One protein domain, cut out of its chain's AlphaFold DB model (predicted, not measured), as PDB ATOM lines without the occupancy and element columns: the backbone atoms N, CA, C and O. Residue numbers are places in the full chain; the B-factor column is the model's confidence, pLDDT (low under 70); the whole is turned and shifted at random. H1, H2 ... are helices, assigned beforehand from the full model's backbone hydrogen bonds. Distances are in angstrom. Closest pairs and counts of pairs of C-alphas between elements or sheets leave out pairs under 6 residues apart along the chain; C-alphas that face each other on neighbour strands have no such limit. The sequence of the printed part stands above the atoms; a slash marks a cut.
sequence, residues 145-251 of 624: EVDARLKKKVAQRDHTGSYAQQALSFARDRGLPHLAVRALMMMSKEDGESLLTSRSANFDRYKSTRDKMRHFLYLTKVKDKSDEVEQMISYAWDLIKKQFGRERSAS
ATOM      1  N   GLU A 145     204.743 287.808 266.267       83.50
ATOM      2  CA  GLU A 145     204.363 288.675 265.151       83.50
ATOM      3  C   GLU A 145     204.138 290.134 265.584       83.50
ATOM      4  O   GLU A 145     204.687 291.062 264.986       83.50
ATOM      5  N   VAL A 146     203.408 290.340 266.685       79.25
ATOM      6  CA  VAL A 146     203.184 291.669 267.272       79.25
ATOM      7  C   VAL A 146     204.511 292.244 267.770       79.25
ATOM      8  O   VAL A 146     204.817 293.408 267.520       79.25
ATOM      9  N   ASP A 147     205.347 291.423 268.412       82.38
ATOM     10  CA  ASP A 147     206.669 291.850 268.877       82.38
ATOM     11  C   ASP A 147     207.593 292.282 267.722       82.38
ATOM     12  O   ASP A 147     208.288 293.294 267.837       82.38
ATOM     13  N   ALA A 148     207.582 291.565 266.597       86.62
ATOM     14  CA  ALA A 148     208.372 291.910 265.416       86.62
ATOM     15  C   ALA A 148     207.889 293.211 264.756       86.62
ATOM     16  O   ALA A 148     208.699 294.108 264.502       86.62
ATOM     17  N   ARG A 149     206.572 293.360 264.546       83.06
ATOM     18  CA  ARG A 149     205.968 294.577 263.970       83.06
ATOM     19  C   ARG A 149     206.300 295.810 264.805       83.06
ATOM     20  O   ARG A 149     206.691 296.843 264.269       83.06
ATOM     21  N   LEU A 150     206.220 295.677 266.124       78.25
ATOM     22  CA  LEU A 150     206.533 296.757 267.047       78.25
ATOM     23  C   LEU A 150     208.027 297.100 267.075       78.25
ATOM     24  O   LEU A 150     208.371 298.274 267.131       78.25
ATOM     25  N   LYS A 151     208.935 296.111 267.028       84.88
ATOM     26  CA  LYS A 151     210.384 296.387 266.922       84.88
ATOM     27  C   LYS A 151     210.702 297.177 265.657       84.88
ATOM     28  O   LYS A 151     211.466 298.133 265.727       84.88
ATOM     29  N   LYS A 152     210.075 296.820 264.532       87.69
ATOM     30  CA  LYS A 152     210.235 297.537 263.262       87.69
ATOM     31  C   LYS A 152     209.768 298.990 263.370       87.69
ATOM     32  O   LYS A 152     210.484 299.873 262.924       87.69
ATOM     33  N   LYS A 153     208.616 299.249 263.999       81.38
ATOM     34  CA  LYS A 153     208.088 300.615 264.167       81.38
ATOM     35  C   LYS A 153     208.900 301.473 265.127       81.38
ATOM     36  O   LYS A 153     209.166 302.625 264.818       81.38
ATOM     37  N   VAL A 154     209.340 300.901 266.248       83.88
ATOM     38  CA  VAL A 154     210.240 301.601 267.177       83.88
ATOM     39  C   VAL A 154     211.565 301.938 266.486       83.88
ATOM     40  O   VAL A 154     212.075 303.029 266.680       83.88
ATOM     41  N   ALA A 155     212.093 301.043 265.643       84.81
ATOM     42  CA  ALA A 155     213.304 301.306 264.863       84.81
ATOM     43  C   ALA A 155     213.103 302.329 263.730       84.81
ATOM     44  O   ALA A 155     214.064 302.967 263.324       84.81
ATOM     45  N   GLN A 156     211.879 302.473 263.210       86.56
ATOM     46  CA  GLN A 156     211.532 303.482 262.202       86.56
ATOM     47  C   GLN A 156     211.369 304.884 262.787       86.56
ATOM     48  O   GLN A 156     211.346 305.849 262.030       86.56
ATOM     49  N   ARG A 157     211.193 305.007 264.105       83.75
ATOM     50  CA  ARG A 157     211.118 306.309 264.754       83.75
ATOM     51  C   ARG A 157     212.495 306.717 265.239       83.75
ATOM     52  O   ARG A 157     213.085 306.043 266.080       83.75
ATOM     53  N   ASP A 158     212.951 307.867 264.762       81.19
ATOM     54  CA  ASP A 158     214.216 308.488 265.155       81.19
ATOM     55  C   ASP A 158     214.106 309.129 266.547       81.19
ATOM     56  O   ASP A 158     214.289 310.331 266.751       81.19
ATOM     57  N   HIS A 159     213.763 308.317 267.544       85.06
ATOM     58  CA  HIS A 159     213.835 308.738 268.929       85.06
ATOM     59  C   HIS A 159     215.298 308.939 269.314       85.06
ATOM     60  O   HIS A 159     216.152 308.081 269.083       85.06
ATOM     61  N   THR A 160     215.595 310.066 269.957       88.88
ATOM     62  CA  THR A 160     216.931 310.295 270.501       88.88
ATOM     63  C   THR A 160     217.232 309.226 271.557       88.88
ATOM     64  O   THR A 160     216.357 308.833 272.333       88.88
ATOM     65  N   GLY A 161     218.481 308.755 271.637       91.31
ATOM     66  CA  GLY A 161     218.879 307.800 272.682       91.31
ATOM     67  C   GLY A 161     218.571 308.312 274.100       91.31
ATOM     68  O   GLY A 161     218.218 307.527 274.979       91.31
ATOM     69  N   SER A 162     218.608 309.637 274.288       92.75
ATOM     70  CA  SER A 162     218.175 310.323 275.512       92.75
ATOM     71  C   SER A 162     216.697 310.066 275.833       92.75
ATOM     72  O   SER A 162     216.378 309.660 276.949       92.75
ATOM     73  N   TYR A 163     215.795 310.199 274.852       92.75
ATOM     74  CA  TYR A 163     214.365 309.937 275.040       92.75
ATOM     75  C   TYR A 163     214.094 308.486 275.467       92.75
ATOM     76  O   TYR A 163     213.360 308.236 276.424       92.75
ATOM     77  N   ALA A 164     214.750 307.517 274.819       92.69
ATOM     78  CA  ALA A 164     214.618 306.104 275.176       92.69
ATOM     79  C   ALA A 164     215.057 305.827 276.627       92.69
ATOM     80  O   ALA A 164     214.389 305.092 277.358       92.69
ATOM     81  N   GLN A 165     216.158 306.447 277.068       93.81
ATOM     82  CA  GLN A 165     216.635 306.340 278.447       93.81
ATOM     83  C   GLN A 165     215.672 306.989 279.449       93.81
ATOM     84  O   GLN A 165     215.432 306.407 280.508       93.81
ATOM     85  N   GLN A 166     215.080 308.139 279.112       94.12
ATOM     86  CA  GLN A 166     214.076 308.801 279.952       94.12
ATOM     87  C   GLN A 166     212.785 307.979 280.072       94.12
ATOM     88  O   GLN A 166     212.230 307.851 281.161       94.12
ATOM     89  N   ALA A 167     212.321 307.361 278.984       93.38
ATOM     90  CA  ALA A 167     211.164 306.468 279.019       93.38
ATOM     91  C   ALA A 167     211.425 305.226 279.896       93.38
ATOM     92  O   ALA A 167     210.555 304.800 280.664       93.38
ATOM     93  N   LEU A 168     212.638 304.665 279.819       94.88
ATOM     94  CA  LEU A 168     213.069 303.537 280.648       94.88
ATOM     95  C   LEU A 168     213.154 303.900 282.134       94.88
ATOM     96  O   LEU A 168     212.635 303.152 282.966       94.88
ATOM     97  N   SER A 169     213.789 305.026 282.478       94.00
ATOM     98  CA  SER A 169     213.877 305.481 283.871       94.00
ATOM     99  C   SER A 169     212.489 305.776 284.430       94.00
ATOM    100  O   SER A 169     212.141 305.250 285.482       94.00
ATOM    101  N   PHE A 170     211.641 306.479 283.675       93.56
ATOM    102  CA  PHE A 170     210.268 306.784 284.071       93.56
ATOM    103  C   PHE A 170     209.454 305.528 284.398       93.56
ATOM    104  O   PHE A 170     208.822 305.448 285.456       93.56
ATOM    105  N   ALA A 171     209.471 304.521 283.521       92.44
ATOM    106  CA  ALA A 171     208.722 303.292 283.758       92.44
ATOM    107  C   ALA A 171     209.269 302.508 284.957       92.44
ATOM    108  O   ALA A 171     208.485 302.011 285.770       92.44
ATOM    109  N   ARG A 172     210.598 302.430 285.097       93.69
ATOM    110  CA  ARG A 172     211.259 301.745 286.214       93.69
ATOM    111  C   ARG A 172     210.930 302.410 287.546       93.69
ATOM    112  O   ARG A 172     210.490 301.729 288.470       93.69
ATOM    113  N   ASP A 173     211.088 303.725 287.625       92.06
ATOM    114  CA  ASP A 173     210.919 304.494 288.858       92.06
ATOM    115  C   ASP A 173     209.448 304.490 289.310       92.06
ATOM    116  O   ASP A 173     209.141 304.505 290.503       92.06
ATOM    117  N   ARG A 174     208.511 304.368 288.359       91.00
ATOM    118  CA  ARG A 174     207.072 304.287 288.643       91.00
ATOM    119  C   ARG A 174     206.535 302.864 288.786       91.00
ATOM    120  O   ARG A 174     205.377 302.717 289.194       91.00
ATOM    121  N   GLY A 175     207.354 301.838 288.546       91.56
ATOM    122  CA  GLY A 175     206.962 300.428 288.618       91.56
ATOM    123  C   GLY A 175     205.946 300.032 287.542       91.56
ATOM    124  O   GLY A 175     205.056 299.221 287.807       91.56
ATOM    125  N   LEU A 176     206.029 300.655 286.366       90.06
ATOM    126  CA  LEU A 176     205.207 300.334 285.201       90.06
ATOM    127  C   LEU A 176     205.776 299.105 284.466       90.06
ATOM    128  O   LEU A 176     206.985 298.867 284.510       90.06
ATOM    129  N   PRO A 177     204.933 298.307 283.784       90.00
ATOM    130  CA  PRO A 177     205.408 297.165 283.005       90.00
ATOM    131  C   PRO A 177     206.263 297.624 281.818       90.00
ATOM    132  O   PRO A 177     206.100 298.734 281.311       90.00
ATOM    133  N   HIS A 178     207.108 296.734 281.295       90.00
ATOM    134  CA  HIS A 178     207.959 297.028 280.133       90.00
ATOM    135  C   HIS A 178     207.144 297.438 278.887       90.00
ATOM    136  O   HIS A 178     207.625 298.167 278.020       90.00
ATOM    137  N   LEU A 179     205.879 297.018 278.798       88.12
ATOM    138  CA  LEU A 179     204.968 297.450 277.734       88.12
ATOM    139  C   LEU A 179     204.695 298.962 277.752       88.12
ATOM    140  O   LEU A 179     204.497 299.537 276.687       88.12
ATOM    141  N   ALA A 180     204.741 299.616 278.917       87.50
ATOM    142  CA  ALA A 180     204.582 301.067 279.013       87.50
ATOM    143  C   ALA A 180     205.775 301.814 278.393       87.50
ATOM    144  O   ALA A 180     205.574 302.800 277.691       87.50
ATOM    145  N   VAL A 181     207.002 301.303 278.571       92.69
ATOM    146  CA  VAL A 181     208.202 301.836 277.894       92.69
ATOM    147  C   VAL A 181     208.016 301.770 276.387       92.69
ATOM    148  O   VAL A 181     208.265 302.735 275.675       92.69
ATOM    149  N   ARG A 182     207.540 300.625 275.896       90.44
ATOM    150  CA  ARG A 182     207.339 300.420 274.467       90.44
ATOM    151  C   ARG A 182     206.248 301.319 273.894       90.44
ATOM    152  O   ARG A 182     206.407 301.791 272.780       90.44
ATOM    153  N   ALA A 183     205.176 301.550 274.651       89.00
ATOM    154  CA  ALA A 183     204.140 302.509 274.287       89.00
ATOM    155  C   ALA A 183     204.711 303.924 274.174       89.00
ATOM    156  O   ALA A 183     204.500 304.553 273.149       89.00
ATOM    157  N   LEU A 184     205.515 304.374 275.146       90.56
ATOM    158  CA  LEU A 184     206.206 305.669 275.070       90.56
ATOM    159  C   LEU A 184     207.098 305.766 273.823       90.56
ATOM    160  O   LEU A 184     207.004 306.728 273.073       90.56
ATOM    161  N   MET A 185     207.879 304.725 273.522       92.25
ATOM    162  CA  MET A 185     208.703 304.659 272.301       92.25
ATOM    163  C   MET A 185     207.908 304.508 270.992       92.25
ATOM    164  O   MET A 185     208.501 304.437 269.922       92.25
ATOM    165  N   MET A 186     206.583 304.392 271.061       88.44
ATOM    166  CA  MET A 186     205.685 304.393 269.906       88.44
ATOM    167  C   MET A 186     204.826 305.654 269.835       88.44
ATOM    168  O   MET A 186     203.969 305.737 268.960       88.44
ATOM    169  N   MET A 187     205.036 306.632 270.715       88.56
ATOM    170  CA  MET A 187     204.384 307.942 270.646       88.56
ATOM    171  C   MET A 187     205.243 308.924 269.854       88.56
ATOM    172  O   MET A 187     206.408 308.636 269.563       88.56
ATOM    173  N   SER A 188     204.667 310.043 269.412       90.69
ATOM    174  CA  SER A 188     205.479 311.132 268.857       90.69
ATOM    175  C   SER A 188     206.493 311.589 269.916       90.69
ATOM    176  O   SER A 188     206.283 311.399 271.122       90.69
ATOM    177  N   LYS A 189     207.630 312.148 269.489       89.75
ATOM    178  CA  LYS A 189     208.645 312.619 270.439       89.75
ATOM    179  C   LYS A 189     208.049 313.708 271.333       89.75
ATOM    180  O   LYS A 189     208.283 313.691 272.535       89.75
ATOM    181  N   GLU A 190     207.230 314.579 270.761       90.44
ATOM    182  CA  GLU A 190     206.570 315.698 271.422       90.44
ATOM    183  C   GLU A 190     205.556 315.213 272.467       90.44
ATOM    184  O   GLU A 190     205.591 315.669 273.608       90.44
ATOM    185  N   ASP A 191     204.703 314.239 272.135       90.19
ATOM    186  CA  ASP A 191     203.708 313.698 273.075       90.19
ATOM    187  C   ASP A 191     204.365 312.874 274.177       90.19
ATOM    188  O   ASP A 191     203.960 312.918 275.344       90.19
ATOM    189  N   GLY A 192     205.407 312.136 273.803       90.06
ATOM    190  CA  GLY A 192     206.240 311.362 274.696       90.06
ATOM    191  C   GLY A 192     206.986 312.240 275.698       90.06
ATOM    192  O   GLY A 192     206.915 312.000 276.901       90.06
ATOM    193  N   GLU A 193     207.692 313.263 275.221       90.88
ATOM    194  CA  GLU A 193     208.382 314.237 276.066       90.88
ATOM    195  C   GLU A 193     207.373 315.027 276.879       90.88
ATOM    196  O   GLU A 193     207.572 315.182 278.077       90.88
ATOM    197  N   SER A 194     206.240 315.427 276.301       90.06
ATOM    198  CA  SER A 194     205.144 316.047 277.039       90.06
ATOM    199  C   SER A 194     204.653 315.126 278.152       90.06
ATOM    200  O   SER A 194     204.419 315.601 279.247       90.06
ATOM    201  N   LEU A 195     204.520 313.812 277.959       88.69
ATOM    202  CA  LEU A 195     204.167 312.864 279.028       88.69
ATOM    203  C   LEU A 195     205.222 312.745 280.131       88.69
ATOM    204  O   LEU A 195     204.863 312.616 281.302       88.69
ATOM    205  N   LEU A 196     206.502 312.759 279.760       90.00
ATOM    206  CA  LEU A 196     207.623 312.637 280.694       90.00
ATOM    207  C   LEU A 196     207.852 313.938 281.485       90.00
ATOM    208  O   LEU A 196     208.086 313.895 282.694       90.00
ATOM    209  N   THR A 197     207.752 315.086 280.808       87.56
ATOM    210  CA  THR A 197     207.970 316.445 281.337       87.56
ATOM    211  C   THR A 197     206.741 317.031 282.002       87.56
ATOM    212  O   THR A 197     206.897 317.781 282.967       87.56
ATOM    213  N   SER A 198     205.530 316.646 281.562       76.81
ATOM    214  CA  SER A 198     204.316 316.768 282.367       76.81
ATOM    215  C   SER A 198     204.586 315.935 283.601       76.81
ATOM    216  O   SER A 198     204.273 314.747 283.657       76.81
ATOM    217  N   ARG A 199     205.218 316.550 284.600       54.03
ATOM    218  CA  ARG A 199     205.320 316.073 285.966       54.03
ATOM    219  C   ARG A 199     203.886 315.866 286.440       54.03
ATOM    220  O   ARG A 199     203.290 316.748 287.038       54.03
ATOM    221  N   SER A 200     203.258 314.746 286.093       49.69
ATOM    222  CA  SER A 200     203.108 313.535 286.888       49.69
ATOM    223  C   SER A 200     203.132 313.686 288.412       49.69
ATOM    224  O   SER A 200     203.266 312.683 289.108       49.69
ATOM    225  N   ALA A 201     202.858 314.884 288.940       52.28
ATOM    226  CA  ALA A 201     202.506 315.146 290.327       52.28
ATOM    227  C   ALA A 201     201.330 314.265 290.774       52.28
ATOM    228  O   ALA A 201     201.120 314.083 291.969       52.28
ATOM    229  N   ASN A 202     200.603 313.669 289.822       70.56
ATOM    230  CA  ASN A 202     199.553 312.694 290.069       70.56
ATOM    231  C   ASN A 202     200.013 311.228 290.015       70.56
ATOM    232  O   ASN A 202     199.412 310.407 290.695       70.56
ATOM    233  N   PHE A 203     201.084 310.854 289.300       84.12
ATOM    234  CA  PHE A 203     201.516 309.442 289.267       84.12
ATOM    235  C   PHE A 203     201.997 308.948 290.627       84.12
ATOM    236  O   PHE A 203     201.734 307.800 290.985       84.12
ATOM    237  N   ASP A 204     202.663 309.816 291.388       84.69
ATOM    238  CA  ASP A 204     203.103 309.494 292.747       84.69
ATOM    239  C   ASP A 204     201.937 309.501 293.752       84.69
ATOM    240  O   ASP A 204     202.032 308.857 294.798       84.69
ATOM    241  N   ARG A 205     200.794 310.130 293.421       85.69
ATOM    242  CA  ARG A 205     199.561 310.025 294.229       85.69
ATOM    243  C   ARG A 205     198.963 308.620 294.165       85.69
ATOM    244  O   ARG A 205     198.350 308.161 295.130       85.69
ATOM    245  N   TYR A 206     199.154 307.910 293.054       88.69
ATOM    246  CA  TYR A 206     198.638 306.556 292.893       88.69
ATOM    247  C   TYR A 206     199.558 305.538 293.565       88.69
ATOM    248  O   TYR A 206     200.644 305.222 293.083       88.69
ATOM    249  N   LYS A 207     199.095 304.954 294.674       87.75
ATOM    250  CA  LYS A 207     199.853 303.927 295.409       87.75
ATOM    251  C   LYS A 207     199.952 302.600 294.654       87.75
ATOM    252  O   LYS A 207     200.926 301.873 294.829       87.75
ATOM    253  N   SER A 208     198.953 302.255 293.837       90.12
ATOM    254  CA  SER A 208     198.902 300.961 293.152       90.12
ATOM    255  C   SER A 208     199.387 301.054 291.703       90.12
ATOM    256  O   SER A 208     199.038 301.983 290.975       90.12
ATOM    257  N   THR A 209     200.140 300.047 291.244       86.94
ATOM    258  CA  THR A 209     200.551 299.916 289.832       86.94
ATOM    259  C   THR A 209     199.353 299.928 288.883       86.94
ATOM    260  O   THR A 209     199.441 300.440 287.772       86.94
ATOM    261  N   ARG A 210     198.204 299.404 289.331       87.75
ATOM    262  CA  ARG A 210     196.960 299.419 288.560       87.75
ATOM    263  C   ARG A 210     196.478 300.847 288.312       87.75
ATOM    264  O   ARG A 210     196.142 301.178 287.184       87.75
ATOM    265  N   ASP A 211     196.444 301.685 289.338       88.94
ATOM    266  CA  ASP A 211     195.923 303.046 289.191       88.94
ATOM    267  C   ASP A 211     196.921 303.921 288.414       88.94
ATOM    268  O   ASP A 211     196.509 304.680 287.539       88.94
ATOM    269  N   LYS A 212     198.233 303.694 288.597       88.38
ATOM    270  CA  LYS A 212     199.283 304.277 287.741       88.38
ATOM    271  C   LYS A 212     199.087 303.912 286.266       88.38
ATOM    272  O   LYS A 212     199.125 304.789 285.412       88.38
ATOM    273  N   MET A 213     198.831 302.640 285.952       87.44
ATOM    274  CA  MET A 213     198.595 302.217 284.567       87.44
ATOM    275  C   MET A 213     197.281 302.773 284.004       87.44
ATOM    276  O   MET A 213     197.216 303.119 282.830       87.44
ATOM    277  N   ARG A 214     196.237 302.901 284.834       87.81
ATOM    278  CA  ARG A 214     194.970 303.528 284.429       87.81
ATOM    279  C   ARG A 214     195.168 304.998 284.066       87.81
ATOM    280  O   ARG A 214     194.612 305.465 283.080       87.81
ATOM    281  N   HIS A 215     195.984 305.706 284.838       87.44
ATOM    282  CA  HIS A 215     196.337 307.086 284.540       87.44
ATOM    283  C   HIS A 215     197.217 307.189 283.284       87.44
ATOM    284  O   HIS A 215     196.970 308.040 282.436       87.44
ATOM    285  N   PHE A 216     198.174 306.273 283.102       87.12
ATOM    286  CA  PHE A 216     198.970 306.176 281.874       87.12
ATOM    287  C   PHE A 216     198.097 305.958 280.625       87.12
ATOM    288  O   PHE A 216     198.264 306.654 279.628       87.12
ATOM    289  N   LEU A 217     197.112 305.056 280.695       86.75
ATOM    290  CA  LEU A 217     196.096 304.844 279.653       86.75
ATOM    291  C   LEU A 217     195.309 306.113 279.321       86.75
ATOM    292  O   LEU A 217     195.064 306.407 278.157       86.75
ATOM    293  N   TYR A 218     194.884 306.846 280.347       86.38
ATOM    294  CA  TYR A 218     194.129 308.077 280.152       86.38
ATOM    295  C   TYR A 218     194.962 309.113 279.393       86.38
ATOM    296  O   TYR A 218     194.518 309.653 278.388       86.38
ATOM    297  N   LEU A 219     196.200 309.337 279.832       84.62
ATOM    298  CA  LEU A 219     197.060 310.341 279.213       84.62
ATOM    299  C   LEU A 219     197.454 309.981 277.777       84.62
ATOM    300  O   LEU A 219     197.565 310.866 276.936       84.62
ATOM    301  N   THR A 220     197.657 308.694 277.500       82.69
ATOM    302  CA  THR A 220     197.990 308.218 276.151       82.69
ATOM    303  C   THR A 220     196.812 308.356 275.195       82.69
ATOM    304  O   THR A 220     197.015 308.881 274.112       82.69
ATOM    305  N   LYS A 221     195.579 308.033 275.619       83.69
ATOM    306  CA  LYS A 221     194.362 308.271 274.814       83.69
ATOM    307  C   LYS A 221     194.116 309.746 274.492       83.69
ATOM    308  O   LYS A 221     193.568 310.060 273.443       83.69
ATOM    309  N   VAL A 222     194.459 310.646 275.415       79.56
ATOM    310  CA  VAL A 222     194.253 312.090 275.218       79.56
ATOM    311  C   VAL A 222     195.273 312.669 274.237       79.56
ATOM    312  O   VAL A 222     194.920 313.547 273.455       79.56
ATOM    313  N   LYS A 223     196.525 312.198 274.282       78.38
ATOM    314  CA  LYS A 223     197.629 312.792 273.514       78.38
ATOM    315  C   LYS A 223     197.872 312.131 272.161       78.38
ATOM    316  O   LYS A 223     198.187 312.829 271.212       78.38
ATOM    317  N   ASP A 224     197.686 310.819 272.053       72.00
ATOM    318  CA  ASP A 224     197.970 310.076 270.826       72.00
ATOM    319  C   ASP A 224     196.732 309.274 270.407       72.00
ATOM    320  O   ASP A 224     196.247 308.407 271.134       72.00
ATOM    321  N   LYS A 225     196.203 309.598 269.223       72.12
ATOM    322  CA  LYS A 225     195.044 308.920 268.622       72.12
ATOM    323  C   LYS A 225     195.451 307.718 267.765       72.12
ATOM    324  O   LYS A 225     194.642 307.235 266.981       72.12
ATOM    325  N   SER A 226     196.701 307.256 267.838       83.81
ATOM    326  CA  SER A 226     197.101 306.076 267.081       83.81
ATOM    327  C   SER A 226     196.478 304.806 267.672       83.81
ATOM    328  O   SER A 226     196.815 304.360 268.772       83.81
ATOM    329  N   ASP A 227     195.606 304.174 266.884       83.50
ATOM    330  CA  ASP A 227     194.909 302.929 267.238       83.50
ATOM    331  C   ASP A 227     195.867 301.825 267.716       83.50
ATOM    332  O   ASP A 227     195.533 300.996 268.560       83.50
ATOM    333  N   GLU A 228     197.096 301.804 267.199       81.56
ATOM    334  CA  GLU A 228     198.099 300.806 267.571       81.56
ATOM    335  C   GLU A 228     198.667 301.007 268.980       81.56
ATOM    336  O   GLU A 228     198.892 300.028 269.702       81.56
ATOM    337  N   VAL A 229     198.896 302.261 269.387       80.81
ATOM    338  CA  VAL A 229     199.300 302.583 270.760       80.81
ATOM    339  C   VAL A 229     198.151 302.223 271.695       80.81
ATOM    340  O   VAL A 229     198.370 301.539 272.696       80.81
ATOM    341  N   GLU A 230     196.911 302.548 271.329       81.62
ATOM    342  CA  GLU A 230     195.737 302.179 272.119       81.62
ATOM    343  C   GLU A 230     195.577 300.655 272.270       81.62
ATOM    344  O   GLU A 230     195.358 300.166 273.385       81.62
ATOM    345  N   GLN A 231     195.751 299.880 271.193       84.00
ATOM    346  CA  GLN A 231     195.701 298.414 271.232       84.00
ATOM    347  C   GLN A 231     196.785 297.826 272.139       84.00
ATOM    348  O   GLN A 231     196.505 296.939 272.952       84.00
ATOM    349  N   MET A 232     198.021 298.332 272.059       79.94
ATOM    350  CA  MET A 232     199.102 297.878 272.936       79.94
ATOM    351  C   MET A 232     198.812 298.153 274.405       79.94
ATOM    352  O   MET A 232     199.024 297.282 275.254       79.94
ATOM    353  N   ILE A 233     198.370 299.368 274.728       80.31
ATOM    354  CA  ILE A 233     198.148 299.741 276.123       80.31
ATOM    355  C   ILE A 233     196.914 299.006 276.659       80.31
ATOM    356  O   ILE A 233     196.936 298.537 277.798       80.31
ATOM    357  N   SER A 234     195.894 298.781 275.827       83.44
ATOM    358  CA  SER A 234     194.754 297.914 276.148       83.44
ATOM    359  C   SER A 234     195.196 296.476 276.443       83.44
ATOM    360  O   SER A 234     194.806 295.902 277.461       83.44
ATOM    361  N   TYR A 235     196.100 295.911 275.637       84.94
ATOM    362  CA  TYR A 235     196.669 294.586 275.894       84.94
ATOM    363  C   TYR A 235     197.481 294.538 277.201       84.94
ATOM    364  O   TYR A 235     197.323 293.620 278.013       84.94
ATOM    365  N   ALA A 236     198.319 295.549 277.450       78.94
ATOM    366  CA  ALA A 236     199.092 295.667 278.686       78.94
ATOM    367  C   ALA A 236     198.180 295.781 279.922       78.94
ATOM    368  O   ALA A 236     198.440 295.181 280.970       78.94
ATOM    369  N   TRP A 237     197.074 296.507 279.790       85.81
ATOM    370  CA  TRP A 237     196.050 296.633 280.818       85.81
ATOM    371  C   TRP A 237     195.341 295.316 281.107       85.81
ATOM    372  O   TRP A 237     195.124 294.974 282.271       85.81
ATOM    373  N   ASP A 238     195.034 294.532 280.078       86.69
ATOM    374  CA  ASP A 238     194.430 293.215 280.252       86.69
ATOM    375  C   ASP A 238     195.393 292.207 280.891       86.69
ATOM    376  O   ASP A 238     194.965 291.383 281.707       86.69
ATOM    377  N   LEU A 239     196.697 292.294 280.610       82.56
ATOM    378  CA  LEU A 239     197.719 291.527 281.333       82.56
ATOM    379  C   LEU A 239     197.747 291.889 282.822       82.56
ATOM    380  O   LEU A 239     197.708 290.997 283.675       82.56
ATOM    381  N   ILE A 240     197.718 293.185 283.141       83.19
ATOM    382  CA  ILE A 240     197.636 293.692 284.516       83.19
ATOM    383  C   ILE A 240     196.349 293.204 285.191       83.19
ATOM    384  O   ILE A 240     196.404 292.626 286.279       83.19
ATOM    385  N   LYS A 241     195.184 293.334 284.544       85.12
ATOM    386  CA  LYS A 241     193.910 292.801 285.057       85.12
ATOM    387  C   LYS A 241     193.993 291.302 285.331       85.12
ATOM    388  O   LYS A 241     193.531 290.855 286.380       85.12
ATOM    389  N   LYS A 242     194.597 290.518 284.432       88.12
ATOM    390  CA  LYS A 242     194.791 289.070 284.614       88.12
ATOM    391  C   LYS A 242     195.714 288.769 285.799       88.12
ATOM    392  O   LYS A 242     195.431 287.838 286.559       88.12
ATOM    393  N   GLN A 243     196.779 289.544 285.996       84.12
ATOM    394  CA  GLN A 243     197.699 289.391 287.127       84.12
ATOM    395  C   GLN A 243     197.012 289.720 288.462       84.12
ATOM    396  O   GLN A 243     196.954 288.870 289.354       84.12
ATOM    397  N   PHE A 244     196.377 290.888 288.568       81.62
ATOM    398  CA  PHE A 244     195.675 291.313 289.782       81.62
ATOM    399  C   PHE A 244     194.404 290.499 290.060       81.62
ATOM    400  O   PHE A 244     194.057 290.251 291.216       81.62
ATOM    401  N   GLY A 245     193.705 290.029 289.026       82.19
ATOM    402  CA  GLY A 245     192.558 289.130 289.163       82.19
ATOM    403  C   GLY A 245     192.948 287.794 289.797       82.19
ATOM    404  O   GLY A 245     192.222 287.263 290.647       82.19
ATOM    405  N   ARG A 246     194.140 287.277 289.463       83.31
ATOM    406  CA  ARG A 246     194.715 286.083 290.101       83.31
ATOM    407  C   ARG A 246     195.100 286.349 291.553       83.31
ATOM    408  O   ARG A 246     194.778 285.520 292.404       83.31
ATOM    409  N   GLU A 247     195.699 287.497 291.860       77.94
ATOM    410  CA  GLU A 247     196.047 287.882 293.237       77.94
ATOM    411  C   GLU A 247     194.812 288.077 294.122       77.94
ATOM    412  O   GLU A 247     194.747 287.520 295.218       77.94
ATOM    413  N   ARG A 248     193.771 288.767 293.631       79.19
ATOM    414  CA  ARG A 248     192.485 288.894 294.341       79.19
ATOM    415  C   ARG A 248     191.836 287.537 294.567       79.19
ATOM    416  O   ARG A 248     191.323 287.275 295.653       79.19
ATOM    417  N   SER A 249     191.880 286.652 293.572       80.50
ATOM    418  CA  SER A 249     191.351 285.293 293.700       80.50
ATOM    419  C   SER A 249     192.137 284.465 294.720       80.50
ATOM    420  O   SER A 249     191.534 283.752 295.522       80.50
ATOM    421  N   ALA A 250     193.468 284.577 294.739       78.62
ATOM    422  CA  ALA A 250     194.326 283.910 295.713       78.62
ATOM    423  C   ALA A 250     194.105 284.452 297.134       78.62
ATOM    424  O   ALA A 250     193.928 283.664 298.061       78.62
ATOM    425  N   SER A 251     194.005 285.776 297.290       82.75
ATOM    426  CA  SER A 251     193.693 286.443 298.558       82.75
ATOM    427  C   SER A 251     192.309 286.044 299.078       82.75
ATOM    428  O   SER A 251     192.182 285.604 300.220       82.75
TER     429      SER A 251
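This is residues 145 to 251 of the 624 residues of the protein "Hypothetical protein" of Symbiodinium sp. CCMP2592 (UniProt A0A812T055). Short H3 sits in the middle, with H2 packed on it and, elsewhere on H3, the hairpin of H5 and long H6; H4 packs on H2, H1 sits off to the side, and residues 245 to 251 of H6 stick out. The printed part has 107 residues with six named helices, H1 to H6 in order, and no named strand: all helix, compact, radius of gyration of the C-alphas 13.9 A, spans 45 by 36 by 23 A.

Start at H6, residues 227 to 251; its residues 229 to 240 alone touch H5, residues 209 to 223, in a helical hairpin at a shallow tilt of 15 degrees, closest C-alphas Leu 217 and Ile 233, 6.5 A. Residues 229 to 236 alone touch H3, residues 178 to 184, closest C-alphas Ala 183 and Val 229, 6.0 A. H2, residues 161 to 174, touches H3 with residues 167 to 171 alone, at a steep tilt of 50 degrees, closest C-alphas Ala 167 and Val 181, 5.6 A. H4, residues 189 to 197, touches H2, closest C-alphas Phe 170 and Leu 196, 7.3 A. H1, residues 145 to 156, is apart from H2. In the six helices every O i to N i+4 pair is within hydrogen-bond range.

Find C-alpha 145 at (204.363, 288.675, 265.151), where H1 begins; H6 runs 35.4 A to C-alpha 251 at (193.693, 286.443, 298.558).

The printed part has no cut; the link H4 to H5 is long, and residues 199 to 201 have pLDDT under 70.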